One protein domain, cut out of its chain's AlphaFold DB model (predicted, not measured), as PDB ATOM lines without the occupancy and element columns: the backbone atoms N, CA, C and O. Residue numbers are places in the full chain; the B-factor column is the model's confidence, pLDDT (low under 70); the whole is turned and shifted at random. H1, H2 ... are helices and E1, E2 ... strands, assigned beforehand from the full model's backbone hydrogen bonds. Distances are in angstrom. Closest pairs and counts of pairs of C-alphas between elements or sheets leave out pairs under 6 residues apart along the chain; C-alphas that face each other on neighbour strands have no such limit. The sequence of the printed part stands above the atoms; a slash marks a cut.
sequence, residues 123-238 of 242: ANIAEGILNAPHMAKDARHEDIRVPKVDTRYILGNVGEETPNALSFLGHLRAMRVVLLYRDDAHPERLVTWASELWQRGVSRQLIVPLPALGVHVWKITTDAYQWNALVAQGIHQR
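What this domain is: This is residues 123 to 238 of the 242 residues of an uncharacterized protein of Ktedonobacteraceae bacterium (UniProt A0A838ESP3). A small three-stranded sheet, E3 E5 E4, and a two-stranded hairpin, E1 E2, lie toward opposite ends of the longest span, with H2 between them, packed on one face of the larger sheet over E3. H1 packs on H2, while the longer H3 and H4 reach away from the strands like two legs, H3 from the larger sheet and H4 from the hairpin. The printed part has 116 residues, with four named helices and five named strands that follow along the chain as H1 E1 E2 E3 H2 H3 E4 E5 H4; both sheets are antiparallel and the class is mixed, helices and strands. It is compact, with a radius of gyration of the C-alphas of 14.3 A and spans of 44 by 35 by 28 A.

Where its parts are: Find C-alpha 125 at (6.300, -22.478, 3.743), where H1 begins, running to residue 130. Next come E1, residues 135 to 138, and E2, residues 141 to 147. E3, residues 152 to 157, is 17.1 A long; H2, residues 165 to 174, is 14.2 A. Look for C-alpha 188 at (8.843, -43.319, -3.212): from there H3 runs 22.9 A to residue 203. E4 is residues 207 to 209 and E5 is residues 215 to 220, 16.2 A. H4, residues 224 to 236, runs 18.3 A to C-alpha 236 at (14.768, -47.121, 14.844).

How they stand to each other: In the sheet E3 E5 E4, look for N 154 and O 218 at 2.8 A, and for N 208 and O 219 at 2.9 A in the hairpin E4 and E5. E3, H2, H3 and E4 form a split strand-helix-strand unit, two strands running the same way with E5 between them; its crossover is right-handed. H2 is on the sheet at a height of 9.3 A, along the strands, at 12 degrees to E3 on the local plane. H1 touches H2, closest at C-alphas 129 and 174, 4.6 A. With residues 190 to 195 alone, H3 touches H2, about perpendicular at 73 degrees; C-alphas 165 and 194 are closest, 5.4 A. H3 only grazes the sheet, with residues 197 to 202. H3 and H4 are close but not clearly touching, with closest C-alphas 197 and 230 at 7.7 A. In the hairpin E1 and E2, N 146 and O 136 are 2.8 A apart; the closest C-alphas of E2 and H4, 147 and 224, are 6.4 A apart. In each of the four helices every O i to N i+4 pair is within hydrogen-bond range.

The domain as a whole: The two C-alphas farthest apart, of Asp 143 and Gly 159, are 44.3 A apart. The printed part has no cut. The link from H2 to H3 is long, and residues 183 to 188 stand free. The mean pLDDT of the printed part is 91.4; residues 139 to 142 are under 70.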
ATOM      1  N   ALA A 123       1.606 -20.046   7.791       93.19
ATOM      2  CA  ALA A 123       1.032 -20.788   6.665       93.19
ATOM      3  C   ALA A 123       1.881 -20.695   5.383       93.19
ATOM      4  O   ALA A 123       1.662 -21.435   4.427       93.19
ATOM      5  N   ASN A 124       2.869 -19.797   5.341       91.50
ATOM      6  CA  ASN A 124       3.754 -19.640   4.198       91.50
ATOM      7  C   ASN A 124       5.051 -20.440   4.398       91.50
ATOM      8  O   ASN A 124       5.963 -20.040   5.124       91.50
ATOM      9  N   ILE A 125       5.147 -21.567   3.690       91.69
ATOM     10  CA  ILE A 125       6.300 -22.478   3.743       91.69
ATOM     11  C   ILE A 125       7.610 -21.753   3.410       91.69
ATOM     12  O   ILE A 125       8.616 -21.960   4.089       91.69
ATOM     13  N   ALA A 126       7.605 -20.885   2.391       90.38
ATOM     14  CA  ALA A 126       8.813 -20.205   1.930       90.38
ATOM     15  C   ALA A 126       9.389 -19.268   3.002       90.38
ATOM     16  O   ALA A 126      10.599 -19.280   3.219       90.38
ATOM     17  N   GLU A 127       8.541 -18.528   3.725       88.62
ATOM     18  CA  GLU A 127       8.988 -17.644   4.817       88.62
ATOM     19  C   GLU A 127       9.700 -18.444   5.903       88.62
ATOM     20  O   GLU A 127      10.726 -18.016   6.418       88.62
ATOM     21  N   GLY A 128       9.194 -19.638   6.220       86.62
ATOM     22  CA  GLY A 128       9.799 -20.500   7.226       86.62
ATOM     23  C   GLY A 128      11.087 -21.195   6.791       86.62
ATOM     24  O   GLY A 128      11.934 -21.480   7.634       86.62
ATOM     25  N   ILE A 129      11.240 -21.481   5.497       89.88
ATOM     26  CA  ILE A 129      12.482 -22.042   4.950       89.88
ATOM     27  C   ILE A 129      13.568 -20.964   4.885       89.88
ATOM     28  O   ILE A 129      14.717 -21.241   5.229       89.88
ATOM     29  N   LEU A 130      13.215 -19.751   4.450       89.69
ATOM     30  CA  LEU A 130      14.155 -18.639   4.302       89.69
ATOM     31  C   LEU A 130      14.546 -18.026   5.654       89.69
ATOM     32  O   LEU A 130      15.705 -17.668   5.845       89.69
ATOM     33  N   ASN A 131      13.616 -17.972   6.609       87.44
ATOM     34  CA  ASN A 131      13.840 -17.447   7.956       87.44
ATOM     35  C   ASN A 131      13.821 -18.596   8.968       87.44
ATOM     36  O   ASN A 131      12.864 -18.791   9.719       87.44
ATOM     37  N   ALA A 132      14.878 -19.408   8.944       83.44
ATOM     38  CA  ALA A 132      14.946 -20.596   9.778       83.44
ATOM     39  C   ALA A 132      14.913 -20.233  11.282       83.44
ATOM     40  O   ALA A 132      15.667 -19.353  11.707       83.44
ATOM     41  N   PRO A 133      14.125 -20.949  12.106       88.69
ATOM     42  CA  PRO A 133      13.920 -20.618  13.516       88.69
ATOM     43  C   PRO A 133      15.228 -20.604  14.313       88.69
ATOM     44  O   PRO A 133      16.104 -21.455  14.123       88.69
ATOM     45  N   HIS A 134      15.357 -19.651  15.238       87.81
ATOM     46  CA  HIS A 134      16.508 -19.575  16.134       87.81
ATOM     47  C   HIS A 134      16.518 -20.749  17.120       87.81
ATOM     48  O   HIS A 134      15.474 -21.206  17.581       87.81
ATOM     49  N   MET A 135      17.715 -21.217  17.473       88.69
ATOM     50  CA  MET A 135      17.891 -22.255  18.488       88.69
ATOM     51  C   MET A 135      17.875 -21.616  19.878       88.69
ATOM     52  O   MET A 135      18.716 -20.763  20.167       88.69
ATOM     53  N   ALA A 136      16.971 -22.058  20.744       84.94
ATOM     54  CA  ALA A 136      16.876 -21.629  22.137       84.94
ATOM     55  C   ALA A 136      17.042 -22.835  23.071       84.94
ATOM     56  O   ALA A 136      16.824 -23.971  22.657       84.94
ATOM     57  N   LYS A 137      17.452 -22.610  24.326       80.62
ATOM     58  CA  LYS A 137      17.393 -23.670  25.345       80.62
ATOM     59  C   LYS A 137      15.925 -24.012  25.604       80.62
ATOM     60  O   LYS A 137      15.128 -23.093  25.790       80.62
ATOM     61  N   ASP A 138      15.575 -25.294  25.594       72.25
ATOM     62  CA  ASP A 138      14.234 -25.715  25.999       72.25
ATOM     63  C   ASP A 138      14.152 -25.693  27.529       72.25
ATOM     64  O   ASP A 138      14.972 -26.313  28.203       72.25
ATOM     65  N   ALA A 139      13.154 -25.011  28.090       69.69
ATOM     66  CA  ALA A 139      12.909 -25.038  29.533       69.69
ATOM     67  C   ALA A 139      12.541 -26.447  30.037       69.69
ATOM     68  O   ALA A 139      12.664 -26.728  31.222       69.69
ATOM     69  N   ARG A 140      12.088 -27.332  29.138       69.12
ATOM     70  CA  ARG A 140      11.727 -28.726  29.432       69.12
ATOM     71  C   ARG A 140      12.896 -29.700  29.242       69.12
ATOM     72  O   ARG A 140      12.804 -30.835  29.693       69.12
ATOM     73  N   HIS A 141      13.976 -29.269  28.582       67.31
ATOM     74  CA  HIS A 141      15.150 -30.093  28.277       67.31
ATOM     75  C   HIS A 141      16.426 -29.254  28.464       67.31
ATOM     76  O   HIS A 141      16.942 -28.677  27.507       67.31
ATOM     77  N   GLU A 142      16.927 -29.174  29.702       60.03
ATOM     78  CA  GLU A 142      17.991 -28.236  30.115       60.03
ATOM     79  C   GLU A 142      19.291 -28.339  29.289       60.03
ATOM     80  O   GLU A 142      19.977 -27.330  29.080       60.03
ATOM     81  N   ASP A 143      19.576 -29.523  28.738       72.56
ATOM     82  CA  ASP A 143      20.781 -29.815  27.952       72.56
ATOM     83  C   ASP A 143      20.593 -29.715  26.430       72.56
ATOM     84  O   ASP A 143      21.553 -29.866  25.669       72.56
ATOM     85  N   ILE A 144      19.375 -29.446  25.943       78.50
ATOM     86  CA  ILE A 144      19.065 -29.478  24.509       78.50
ATOM     87  C   ILE A 144      18.639 -28.093  24.027       78.50
ATOM     88  O   ILE A 144      17.766 -27.427  24.586       78.50
ATOM     89  N   ARG A 145      19.251 -27.651  22.922       80.88
ATOM     90  CA  ARG A 145      18.749 -26.500  22.173       80.88
ATOM     91  C   ARG A 145      17.716 -26.967  21.162       80.88
ATOM     92  O   ARG A 145      18.033 -27.784  20.300       80.88
ATOM     93  N   VAL A 146      16.521 -26.397  21.225       85.50
ATOM     94  CA  VAL A 146      15.427 -26.675  20.291       85.50
ATOM     95  C   VAL A 146      15.117 -25.432  19.452       85.50
ATOM     96  O   VAL A 146      15.306 -24.302  19.918       85.50
ATOM     97  N   PRO A 147      14.674 -25.598  18.198       87.69
ATOM     98  CA  PRO A 147      14.164 -24.488  17.404       87.69
ATOM     99  C   PRO A 147      12.973 -23.814  18.099       87.69
ATOM    100  O   PRO A 147      12.020 -24.488  18.486       87.69
ATOM    101  N   LYS A 148      12.997 -22.484  18.228       88.12
ATOM    102  CA  LYS A 148      11.821 -21.702  18.623       88.12
ATOM    103  C   LYS A 148      10.976 -21.443  17.381       88.12
ATOM    104  O   LYS A 148      11.362 -20.640  16.534       88.12
ATOM    105  N   VAL A 149       9.862 -22.151  17.268       88.25
ATOM    106  CA  VAL A 149       9.010 -22.149  16.078       88.25
ATOM    107  C   VAL A 149       7.707 -21.405  16.371       88.25
ATOM    108  O   VAL A 149       7.054 -21.683  17.376       88.25
ATOM    109  N   ASP A 150       7.322 -20.486  15.488       87.56
ATOM    110  CA  ASP A 150       6.001 -19.847  15.513       87.56
ATOM    111  C   ASP A 150       4.915 -20.804  15.004       87.56
ATOM    112  O   ASP A 150       5.209 -21.750  14.270       87.56
ATOM    113  N   THR A 151       3.652 -20.573  15.369       91.31
ATOM    114  CA  THR A 151       2.532 -21.430  14.948       91.31
ATOM    115  C   THR A 151       2.519 -21.622  13.437       91.31
ATOM    116  O   THR A 151       2.655 -20.661  12.684       91.31
ATOM    117  N   ARG A 152       2.337 -22.864  12.975       94.38
ATOM    118  CA  ARG A 152       2.290 -23.183  11.545       94.38
ATOM    119  C   ARG A 152       0.980 -23.848  11.161       94.38
ATOM    120  O   ARG A 152       0.417 -24.628  11.929       94.38
ATOM    121  N   TYR A 153       0.543 -23.554   9.941       96.50
ATOM    122  CA  TYR A 153      -0.714 -24.041   9.386       96.50
ATOM    123  C   TYR A 153      -0.474 -24.651   8.015       96.50
ATOM    124  O   TYR A 153       0.200 -24.049   7.184       96.50
ATOM    125  N   ILE A 154      -1.044 -25.823   7.775       96.94
ATOM    126  CA  ILE A 154      -1.049 -26.483   6.473       96.94
ATOM    127  C   ILE A 154      -2.417 -26.252   5.852       96.94
ATOM    128  O   ILE A 154      -3.432 -26.407   6.529       96.94
ATOM    129  N   LEU A 155      -2.440 -25.890   4.572       95.94
ATOM    130  CA  LEU A 155      -3.663 -25.632   3.818       95.94
ATOM    131  C   LEU A 155      -3.918 -26.770   2.818       95.94
ATOM    132  O   LEU A 155      -2.971 -27.302   2.237       95.94
ATOM    133  N   GLY A 156      -5.186 -27.107   2.592       95.44
ATOM    134  CA  GLY A 156      -5.648 -28.056   1.571       95.44
ATOM    135  C   GLY A 156      -6.923 -27.560   0.892       95.44
ATOM    136  O   GLY A 156      -7.630 -26.718   1.454       95.44
ATOM    137  N   ASN A 157      -7.217 -28.028  -0.324       94.06
ATOM    138  CA  ASN A 157      -8.448 -27.616  -1.000       94.06
ATOM    139  C   ASN A 157      -9.657 -28.260  -0.336       94.06
ATOM    140  O   ASN A 157      -9.581 -29.359   0.199       94.06
ATOM    141  N   VAL A 158     -10.795 -27.585  -0.415       90.94
ATOM    142  CA  VAL A 158     -12.073 -28.163  -0.004       90.94
ATOM    143  C   VAL A 158     -12.362 -29.472  -0.748       90.94
ATOM    144  O   VAL A 158     -12.147 -29.571  -1.956       90.94
ATOM    145  N   GLY A 159     -12.858 -30.467  -0.009       87.44
ATOM    146  CA  GLY A 159     -13.149 -31.804  -0.529       87.44
ATOM    147  C   GLY A 159     -11.939 -32.744  -0.560       87.44
ATOM    148  O   GLY A 159     -12.102 -33.913  -0.901       87.44
ATOM    149  N   GLU A 160     -10.744 -32.270  -0.195       91.75
ATOM    150  CA  GLU A 160      -9.552 -33.106  -0.029       91.75
ATOM    151  C   GLU A 160      -9.362 -33.481   1.447       91.75
ATOM    152  O   GLU A 160      -9.202 -32.617   2.304       91.75
ATOM    153  N   GLU A 161      -9.316 -34.776   1.757       91.44
ATOM    154  CA  GLU A 161      -9.156 -35.254   3.142       91.44
ATOM    155  C   GLU A 161      -7.743 -35.041   3.708       91.44
ATOM    156  O   GLU A 161      -7.536 -35.041   4.923       91.44
ATOM    157  N   THR A 162      -6.749 -34.880   2.832       94.94
ATOM    158  CA  THR A 162      -5.339 -34.739   3.198       94.94
ATOM    159  C   THR A 162      -4.695 -33.575   2.450       94.94
ATOM    160  O   THR A 162      -5.090 -33.261   1.324       94.94
ATOM    161  N   PRO A 163      -3.679 -32.919   3.035       96.44
ATOM    162  CA  PRO A 163      -2.926 -31.904   2.319       96.44
ATOM    163  C   PRO A 163      -1.981 -32.535   1.298       96.44
ATOM    164  O   PRO A 163      -1.771 -33.747   1.243       96.44
ATOM    165  N   ASN A 164      -1.328 -31.678   0.520       96.69
ATOM    166  CA  ASN A 164      -0.222 -32.090  -0.327       96.69
ATOM    167  C   ASN A 164       0.988 -32.571   0.503       96.69
ATOM    168  O   ASN A 164       1.441 -31.873   1.417       96.69
ATOM    169  N   ALA A 165       1.567 -33.721   0.135       95.94
ATOM    170  CA  ALA A 165       2.723 -34.315   0.815       95.94
ATOM    171  C   ALA A 165       3.935 -33.371   0.922       95.94
ATOM    172  O   ALA A 165       4.545 -33.249   1.988       95.94
ATOM    173  N   LEU A 166       4.284 -32.675  -0.166       94.56
ATOM    174  CA  LEU A 166       5.414 -31.744  -0.184       94.56
ATOM    175  C   LEU A 166       5.138 -30.498   0.651       94.56
ATOM    176  O   LEU A 166       6.059 -30.010   1.306       94.56
ATOM    177  N   SER A 167       3.898 -30.007   0.668       95.19
ATOM    178  CA  SER A 167       3.521 -28.903   1.554       95.19
ATOM    179  C   SER A 167       3.730 -29.286   3.017       95.19
ATOM    180  O   SER A 167       4.415 -28.567   3.745       95.19
ATOM    181  N   PHE A 168       3.227 -30.454   3.436       97.25
ATOM    182  CA  PHE A 168       3.405 -30.958   4.801       97.25
ATOM    183  C   PHE A 168       4.886 -31.095   5.184       97.25
ATOM    184  O   PHE A 168       5.335 -30.493   6.163       97.25
ATOM    185  N   LEU A 169       5.672 -31.827   4.387       96.25
ATOM    186  CA  LEU A 169       7.104 -32.013   4.648       96.25
ATOM    187  C   LEU A 169       7.879 -30.685   4.582       96.25
ATOM    188  O   LEU A 169       8.837 -30.485   5.329       96.25
ATOM    189  N   GLY A 170       7.446 -29.749   3.735       95.50
ATOM    190  CA  GLY A 170       7.976 -28.391   3.656       95.50
ATOM    191  C   GLY A 170       7.798 -27.616   4.962       95.50
ATOM    192  O   GLY A 170       8.752 -26.991   5.430       95.50
ATOM    193  N   HIS A 171       6.626 -27.712   5.596       96.62
ATOM    194  CA  HIS A 171       6.406 -27.131   6.920       96.62
ATOM    195  C   HIS A 171       7.286 -27.786   7.989       96.62
ATOM    196  O   HIS A 171       7.917 -27.062   8.756       96.62
ATOM    197  N   LEU A 172       7.412 -29.119   8.014       96.44
ATOM    198  CA  LEU A 172       8.325 -29.798   8.947       96.44
ATOM    199  C   LEU A 172       9.775 -29.324   8.766       96.44
ATOM    200  O   LEU A 172      10.459 -28.991   9.737       96.44
ATOM    201  N   ARG A 173      10.231 -29.190   7.517       95.06
ATOM    202  CA  ARG A 173      11.560 -28.653   7.202       95.06
ATOM    203  C   ARG A 173      11.732 -27.215   7.693       95.06
ATOM    204  O   ARG A 173      12.773 -26.887   8.258       95.06
ATOM    205  N   ALA A 174      10.717 -26.371   7.525       94.31
ATOM    206  CA  ALA A 174      10.712 -24.995   8.017       94.31
ATOM    207  C   ALA A 174      10.787 -24.896   9.558       94.31
ATOM    208  O   ALA A 174      11.160 -23.860  10.106       94.31
ATOM    209  N   MET A 175      10.462 -25.973  10.277       94.25
ATOM    210  CA  MET A 175      10.630 -26.093  11.732       94.25
ATOM    211  C   MET A 175      11.982 -26.692  12.146       94.25
ATOM    212  O   MET A 175      12.222 -26.880  13.334       94.25
ATOM    213  N   ARG A 176      12.873 -26.986  11.185       92.69
ATOM    214  CA  ARG A 176      14.125 -27.741  11.381       92.69
ATOM    215  C   ARG A 176      13.914 -29.170  11.897       92.69
ATOM    216  O   ARG A 176      14.745 -29.694  12.638       92.69
ATOM    217  N   VAL A 177      12.824 -29.818  11.493       94.19
ATOM    218  CA  VAL A 177      12.696 -31.273  11.649       94.19
ATOM    219  C   VAL A 177      13.662 -31.951  10.679       94.19
ATOM    220  O   VAL A 177      13.757 -31.560   9.512       94.19
ATOM    221  N   VAL A 178      14.401 -32.945  11.165       91.94
ATOM    222  CA  VAL A 178      15.366 -33.703  10.365       91.94
ATOM    223  C   VAL A 178      14.605 -34.664   9.458       91.94
ATOM    224  O   VAL A 178      13.870 -35.525   9.928       91.94
ATOM    225  N   LEU A 179      14.780 -34.513   8.147       93.50
ATOM    226  CA  LEU A 179      14.114 -35.327   7.135       93.50
ATOM    227  C   LEU A 179      15.177 -35.981   6.250       93.50
ATOM    228  O   LEU A 179      15.953 -35.273   5.610       93.50
ATOM    229  N   LEU A 180      15.206 -37.315   6.217       91.31
ATOM    230  CA  LEU A 180      16.240 -38.108   5.532       91.31
ATOM    231  C   LEU A 180      15.702 -38.861   4.304       91.31
ATOM    232  O   LEU A 180      16.346 -39.762   3.790       91.31
ATOM    233  N   TYR A 181      14.520 -38.487   3.811       85.81
ATOM    234  CA  TYR A 181      13.861 -39.174   2.693       85.81
ATOM    235  C   TYR A 181      14.415 -38.820   1.307       85.81
ATOM    236  O   TYR A 181      13.977 -39.403   0.319       85.81
ATOM    237  N   ARG A 182      15.277 -37.799   1.201       79.06
ATOM    238  CA  ARG A 182      15.753 -37.293  -0.093       79.06
ATOM    239  C   ARG A 182      16.821 -38.219  -0.657       79.06
ATOM    240  O   ARG A 182      17.960 -38.174  -0.207       79.06
ATOM    241  N   ASP A 183      16.430 -38.987  -1.659       77.56
ATOM    242  CA  ASP A 183      17.296 -39.867  -2.431       77.56
ATOM    243  C   ASP A 183      16.744 -39.955  -3.862       77.56
ATOM    244  O   ASP A 183      15.587 -40.334  -4.057       77.56
ATOM    245  N   ASP A 184      17.556 -39.578  -4.854       77.31
ATOM    246  CA  ASP A 184      17.160 -39.585  -6.270       77.31
ATOM    247  C   ASP A 184      16.911 -41.012  -6.791       77.31
ATOM    248  O   ASP A 184      16.158 -41.195  -7.749       77.31
ATOM    249  N   ALA A 185      17.495 -42.030  -6.150       86.38
ATOM    250  CA  ALA A 185      17.259 -43.433  -6.482       86.38
ATOM    251  C   ALA A 185      15.943 -43.976  -5.899       86.38
ATOM    252  O   ALA A 185      15.465 -45.018  -6.349       86.38
ATOM    253  N   HIS A 186      15.358 -43.281  -4.918       87.56
ATOM    254  CA  HIS A 186      14.213 -43.757  -4.142       87.56
ATOM    255  C   HIS A 186      13.135 -42.672  -3.932       87.56
ATOM    256  O   HIS A 186      12.838 -42.281  -2.793       87.56
ATOM    257  N   PRO A 187      12.511 -42.169  -5.015       86.69
ATOM    258  CA  PRO A 187      11.504 -41.108  -4.942       86.69
ATOM    259  C   PRO A 187      10.256 -41.494  -4.128       86.69
ATOM    260  O   PRO A 187       9.588 -40.624  -3.565       86.69
ATOM    261  N   GLU A 188       9.951 -42.788  -4.008       90.62
ATOM    262  CA  GLU A 188       8.843 -43.319  -3.212       90.62
ATOM    263  C   GLU A 188       8.968 -42.997  -1.716       90.62
ATOM    264  O   GLU A 188       7.956 -42.866  -1.023       90.62
ATOM    265  N   ARG A 189      10.196 -42.798  -1.209       92.94
ATOM    266  CA  ARG A 189      10.445 -42.511   0.213       92.94
ATOM    267  C   ARG A 189       9.755 -41.239   0.671       92.94
ATOM    268  O   ARG A 189       9.298 -41.184   1.809       92.94
ATOM    269  N   LEU A 190       9.638 -40.235  -0.200       93.38
ATOM    270  CA  LEU A 190       8.920 -38.998   0.108       93.38
ATOM    271  C   LEU A 190       7.476 -39.297   0.513       93.38
ATOM    272  O   LEU A 190       7.011 -38.793   1.535       93.38
ATOM    273  N   VAL A 191       6.788 -40.130  -0.271       93.38
ATOM    274  CA  VAL A 191       5.382 -40.485  -0.044       93.38
ATOM    275  C   VAL A 191       5.238 -41.268   1.256       93.38
ATOM    276  O   VAL A 191       4.370 -40.938   2.068       93.38
ATOM    277  N   THR A 192       6.123 -42.239   1.498       94.94
ATOM    278  CA  THR A 192       6.149 -43.008   2.750       94.94
ATOM    279  C   THR A 192       6.360 -42.096   3.956       94.94
ATOM    280  O   THR A 192       5.586 -42.142   4.906       94.94
ATOM    281  N   TRP A 193       7.351 -41.201   3.909       96.88
ATOM    282  CA  TRP A 193       7.621 -40.268   5.004       96.88
ATOM    283  C   TRP A 193       6.444 -39.343   5.290       96.88
ATOM    284  O   TRP A 193       6.070 -39.187   6.451       96.88
ATOM    285  N   ALA A 194       5.858 -38.737   4.255       97.06
ATOM    286  CA  ALA A 194       4.697 -37.869   4.416       97.06
ATOM    287  C   ALA A 194       3.528 -38.620   5.069       97.06
ATOM    288  O   ALA A 194       2.976 -38.137   6.055       97.06
ATOM    289  N   SER A 195       3.196 -39.808   4.564       96.94
ATOM    290  CA  SER A 195       2.054 -40.602   5.033       96.94
ATOM    291  C   SER A 195       2.242 -41.075   6.477       96.94
ATOM    292  O   SER A 195       1.379 -40.857   7.330       96.94
ATOM    293  N   GLU A 196       3.399 -41.663   6.794       97.38
ATOM    294  CA  GLU A 196       3.671 -42.228   8.118       97.38
ATOM    295  C   GLU A 196       3.780 -41.145   9.206       97.38
ATOM    296  O   GLU A 196       3.249 -41.318  10.312       97.38
ATOM    297  N   LEU A 197       4.436 -40.015   8.898       97.75
ATOM    298  CA  LEU A 197       4.533 -38.875   9.815       97.75
ATOM    299  C   LEU A 197       3.189 -38.176   9.997       97.75
ATOM    300  O   LEU A 197       2.891 -37.753  11.111       97.75
ATOM    301  N   TRP A 198       2.368 -38.074   8.950       97.81
ATOM    302  CA  TRP A 198       1.023 -37.512   9.058       97.81
ATOM    303  C   TRP A 198       0.141 -38.364   9.964       97.81
ATOM    304  O   TRP A 198      -0.384 -37.864  10.957       97.81
ATOM    305  N   GLN A 199       0.041 -39.668   9.689       96.75
ATOM    306  CA  GLN A 199      -0.789 -40.587  10.470       96.75
ATOM    307  C   GLN A 199      -0.427 -40.561  11.959       96.75
ATOM    308  O   GLN A 199      -1.297 -40.455  12.829       96.75
ATOM    309  N   ARG A 200       0.871 -40.651  12.267       97.38
ATOM    310  CA  ARG A 200       1.359 -40.638  13.652       97.38
ATOM    311  C   ARG A 200       1.277 -39.251  14.266       97.38
ATOM    312  O   ARG A 200       1.013 -39.157  15.458       97.38
ATOM    313  N   GLY A 201       1.464 -38.201  13.472       97.06
ATOM    314  CA  GLY A 201       1.284 -36.817  13.890       97.06
ATOM    315  C   GLY A 201      -0.147 -36.550  14.344       97.06
ATOM    316  O   GLY A 201      -0.339 -36.063  15.452       97.06
ATOM    317  N   VAL A 202      -1.147 -36.959  13.557       96.56
ATOM    318  CA  VAL A 202      -2.568 -36.893  13.939       96.56
ATOM    319  C   VAL A 202      -2.829 -37.734  15.191       96.56
ATOM    320  O   VAL A 202      -3.377 -37.234  16.168       96.56
ATOM    321  N   SER A 203      -2.356 -38.986  15.213       95.81
ATOM    322  CA  SER A 203      -2.563 -39.903  16.350       95.81
ATOM    323  C   SER A 203      -1.946 -39.398  17.662       95.81
ATOM    324  O   SER A 203      -2.416 -39.745  18.742       95.81
ATOM    325  N   ARG A 204      -0.885 -38.586  17.581       96.12
ATOM    326  CA  ARG A 204      -0.200 -37.958  18.723       96.12
ATOM    327  C   ARG A 204      -0.618 -36.509  18.964       96.12
ATOM    328  O   ARG A 204       0.030 -35.834  19.754       96.12
ATOM    329  N   GLN A 205      -1.650 -36.021  18.272       96.12
ATOM    330  CA  GLN A 205      -2.119 -34.632  18.355       96.12
ATOM    331  C   GLN A 205      -1.035 -33.585  18.021       96.12
ATOM    332  O   GLN A 205      -1.122 -32.425  18.414       96.12
ATOM    333  N   LEU A 206      -0.016 -33.972  17.248       97.00
ATOM    334  CA  LEU A 206       0.953 -33.045  16.655       97.00
ATOM    335  C   LEU A 206       0.348 -32.288  15.466       97.00
ATOM    336  O   LEU A 206       0.917 -31.296  15.015       97.00
ATOM    337  N   ILE A 207      -0.775 -32.778  14.941       97.94
ATOM    338  CA  ILE A 207      -1.555 -32.184  13.858       97.94
ATOM    339  C   ILE A 207      -3.003 -32.123  14.334       97.94
ATOM    340  O   ILE A 207      -3.568 -33.150  14.713       97.94
ATOM    341  N   VAL A 208      -3.599 -30.934  14.293       96.56
ATOM    342  CA  VAL A 208      -4.983 -30.697  14.711       96.56
ATOM    343  C   VAL A 208      -5.730 -30.007  13.567       96.56
ATOM    344  O   VAL A 208      -5.294 -28.937  13.133       96.56
ATOM    345  N   PRO A 209      -6.818 -30.593  13.032       95.56
ATOM    346  CA  PRO A 209      -7.670 -29.894  12.074       95.56
ATOM    347  C   PRO A 209      -8.332 -28.691  12.752       95.56
ATOM    348  O   PRO A 209      -8.732 -28.768  13.911       95.56
ATOM    349  N   LEU A 210      -8.436 -27.580  12.030       94.75
ATOM    350  CA  LEU A 210      -9.088 -26.368  12.515       94.75
ATOM    351  C   LEU A 210     -10.510 -26.236  11.958       94.75
ATOM    352  O   LEU A 210     -10.750 -26.666  10.825       94.75
ATOM    353  N   PRO A 211     -11.427 -25.574  12.690       93.69
ATOM    354  CA  PRO A 211     -12.700 -25.133  12.136       93.69
ATOM    355  C   PRO A 211     -12.466 -24.256  10.902       93.69
ATOM    356  O   PRO A 211     -11.845 -23.190  10.992       93.69
ATOM    357  N   ALA A 212     -12.939 -24.709   9.743       94.00
ATOM    358  CA  ALA A 212     -12.740 -24.031   8.470       94.00
ATOM    359  C   ALA A 212     -13.891 -24.294   7.492       94.00
ATOM    360  O   ALA A 212     -14.511 -25.354   7.511       94.00
ATOM    361  N   LEU A 213     -14.141 -23.329   6.604       94.31
ATOM    362  CA  LEU A 213     -15.088 -23.422   5.496       94.31
ATOM    363  C   LEU A 213     -14.406 -23.014   4.192       94.31
ATOM    364  O   LEU A 213     -13.617 -22.070   4.165       94.31
ATOM    365  N   GLY A 214     -14.730 -23.708   3.099       93.38
ATOM    366  CA  GLY A 214     -14.193 -23.422   1.759       93.38
ATOM    367  C   GLY A 214     -12.715 -23.777   1.565       93.38
ATOM    368  O   GLY A 214     -12.160 -23.533   0.495       93.38
ATOM    369  N   VAL A 215     -12.079 -24.355   2.585       94.62
ATOM    370  CA  VAL A 215     -10.685 -24.807   2.613       94.62
ATOM    371  C   VAL A 215     -10.523 -25.801   3.770       94.62
ATOM    372  O   VAL A 215     -11.296 -25.748   4.727       94.62
ATOM    373  N   HIS A 216      -9.502 -26.655   3.731       95.44
ATOM    374  CA  HIS A 216      -9.043 -27.373   4.920       95.44
ATOM    375  C   HIS A 216      -7.803 -26.705   5.505       95.44
ATOM    376  O   HIS A 216      -6.893 -26.299   4.775       95.44
ATOM    377  N   VAL A 217      -7.764 -26.597   6.832       96.19
ATOM    378  CA  VAL A 217      -6.618 -26.056   7.562       96.19
ATOM    379  C   VAL A 217      -6.269 -26.987   8.708       96.19
ATOM    380  O   VAL A 217      -7.134 -27.373   9.491       96.19
ATOM    381  N   TRP A 218      -4.987 -27.310   8.833       97.56
ATOM    382  CA  TRP A 218      -4.451 -28.059   9.964       97.56
ATOM    383  C   TRP A 218      -3.389 -27.230  10.672       97.56
ATOM    384  O   TRP A 218      -2.453 -26.745  10.038       97.56
ATOM    385  N   LYS A 219      -3.508 -27.093  11.991       97.38
ATOM    386  CA  LYS A 219      -2.460 -26.552  12.857       97.38
ATOM    387  C   LYS A 219      -1.469 -27.665  13.165       97.38
ATOM    388  O   LYS A 219      -1.872 -28.759  13.560       97.38
ATOM    389  N   ILE A 220      -0.179 -27.393  13.000       96.38
ATOM    390  CA  ILE A 220       0.874 -28.313  13.439       96.38
ATOM    391  C   ILE A 220       1.529 -27.791  14.708       96.38
ATOM    392  O   ILE A 220       1.756 -26.588  14.856       96.38
ATOM    393  N   THR A 221       1.841 -28.703  15.624       93.62
ATOM    394  CA  THR A 221       2.584 -28.365  16.834       93.62
ATOM    395  C   THR A 221       3.938 -27.771  16.472       93.62
ATOM    396  O   THR A 221       4.639 -28.253  15.576       93.62
ATOM    397  N   THR A 222       4.307 -26.725  17.202       91.56
ATOM    398  CA  THR A 222       5.587 -26.025  17.077       91.56
ATOM    399  C   THR A 222       6.716 -26.739  17.816       91.56
ATOM    400  O   THR A 222       7.874 -26.326  17.738       91.56
ATOM    401  N   ASP A 223       6.404 -27.834  18.517       91.56
ATOM    402  CA  ASP A 223       7.366 -28.633  19.263       91.56
ATOM    403  C   ASP A 223       8.233 -29.487  18.320       91.56
ATOM    404  O   ASP A 223       7.966 -30.660  18.040       91.56
ATOM    405  N   ALA A 224       9.303 -28.877  17.810       91.50
ATOM    406  CA  ALA A 224      10.262 -29.540  16.936       91.50
ATOM    407  C   ALA A 224      10.974 -30.725  17.617       91.50
ATOM    408  O   ALA A 224      11.448 -31.627  16.922       91.50
ATOM    409  N   TYR A 225      11.053 -30.759  18.954       90.94
ATOM    410  CA  TYR A 225      11.609 -31.904  19.673       90.94
ATOM    411  C   TYR A 225      10.701 -33.126  19.522       90.94
ATOM    412  O   TYR A 225      11.183 -34.189  19.135       90.94
ATOM    413  N   GLN A 226       9.388 -32.971  19.721       94.12
ATOM    414  CA  GLN A 226       8.432 -34.073  19.539       94.12
ATOM    415  C   GLN A 226       8.433 -34.622  18.107       94.12
ATOM    416  O   GLN A 226       8.400 -35.839  17.912       94.12
ATOM    417  N   TRP A 227       8.544 -33.749  17.104       96.00
ATOM    418  CA  TRP A 227       8.684 -34.176  15.710       96.00
ATOM    419  C   TRP A 227       9.975 -34.959  15.457       96.00
ATOM    420  O   TRP A 227       9.936 -36.023  14.843       96.00
ATOM    421  N   ASN A 228      11.117 -34.476  15.951       94.94
ATOM    422  CA  ASN A 228      12.392 -35.179  15.788       94.94
ATOM    423  C   ASN A 228      12.432 -36.501  16.571       94.94
ATOM    424  O   ASN A 228      12.986 -37.481  16.076       94.94
ATOM    425  N   ALA A 229      11.794 -36.571  17.742       94.56
ATOM    426  CA  ALA A 229      11.620 -37.815  18.485       94.56
ATOM    427  C   ALA A 229      10.768 -38.828  17.699       94.56
ATOM    428  O   ALA A 229      11.108 -40.011  17.645       94.56
ATOM    429  N   LEU A 230       9.701 -38.368  17.034       96.88
ATOM    430  CA  LEU A 230       8.885 -39.204  16.151       96.88
ATOM    431  C   LEU A 230       9.692 -39.726  14.949       96.88
ATOM    432  O   LEU A 230       9.592 -40.908  14.622       96.88
ATOM    433  N   VAL A 231      10.525 -38.883  14.329       97.12
ATOM    434  CA  VAL A 231      11.429 -39.296  13.241       97.12
ATOM    435  C   VAL A 231      12.445 -40.334  13.724       97.12
ATOM    436  O   VAL A 231      12.587 -41.387  13.104       97.12
ATOM    437  N   ALA A 232      13.124 -40.073  14.844       96.25
ATOM    438  CA  ALA A 232      14.112 -40.990  15.413       96.25
ATOM    439  C   ALA A 232      13.491 -42.355  15.732       96.25
ATOM    440  O   ALA A 232      14.061 -43.400  15.409       96.25
ATOM    441  N   GLN A 233      12.281 -42.350  16.293       96.75
ATOM    442  CA  GLN A 233      11.510 -43.564  16.506       96.75
ATOM    443  C   GLN A 233      11.230 -44.297  15.189       96.75
ATOM    444  O   GLN A 233      11.349 -45.520  15.154       96.75
ATOM    445  N   GLY A 234      10.870 -43.586  14.119       96.19
ATOM    446  CA  GLY A 234      10.559 -44.211  12.835       96.19
ATOM    447  C   GLY A 234      11.727 -44.846  12.124       96.19
ATOM    448  O   GLY A 234      11.574 -45.921  11.547       96.19
ATOM    449  N   ILE A 235      12.903 -44.250  12.265       95.75
ATOM    450  CA  ILE A 235      14.156 -44.838  11.803       95.75
ATOM    451  C   ILE A 235      14.483 -46.092  12.624       95.75
ATOM    452  O   ILE A 235      14.723 -47.160  12.060       95.75
ATOM    453  N   HIS A 236      14.432 -46.002  13.958       95.94
ATOM    454  CA  HIS A 236      14.768 -47.121  14.844       95.94
ATOM    455  C   HIS A 236      13.816 -48.316  14.671       95.94
ATOM    456  O   HIS A 236      14.248 -49.467  14.639       95.94
ATOM    457  N   GLN A 237      12.522 -48.038  14.510       96.00
ATOM    458  CA  GLN A 237      11.470 -49.038  14.308       96.00
ATOM    459  C   GLN A 237      11.260 -49.406  12.831       96.00
ATOM    460  O   GLN A 237      10.372 -50.199  12.530       96.00
ATOM    461  N   ARG A 238      12.076 -48.858  11.919       94.00
ATOM    462  CA  ARG A 238      12.117 -49.186  10.484       94.00
ATOM    463  C   ARG A 238      10.814 -48.951   9.709       94.00
ATOM    464  O   ARG A 238      10.591 -49.601   8.692       94.00
TER     465      ARG A 238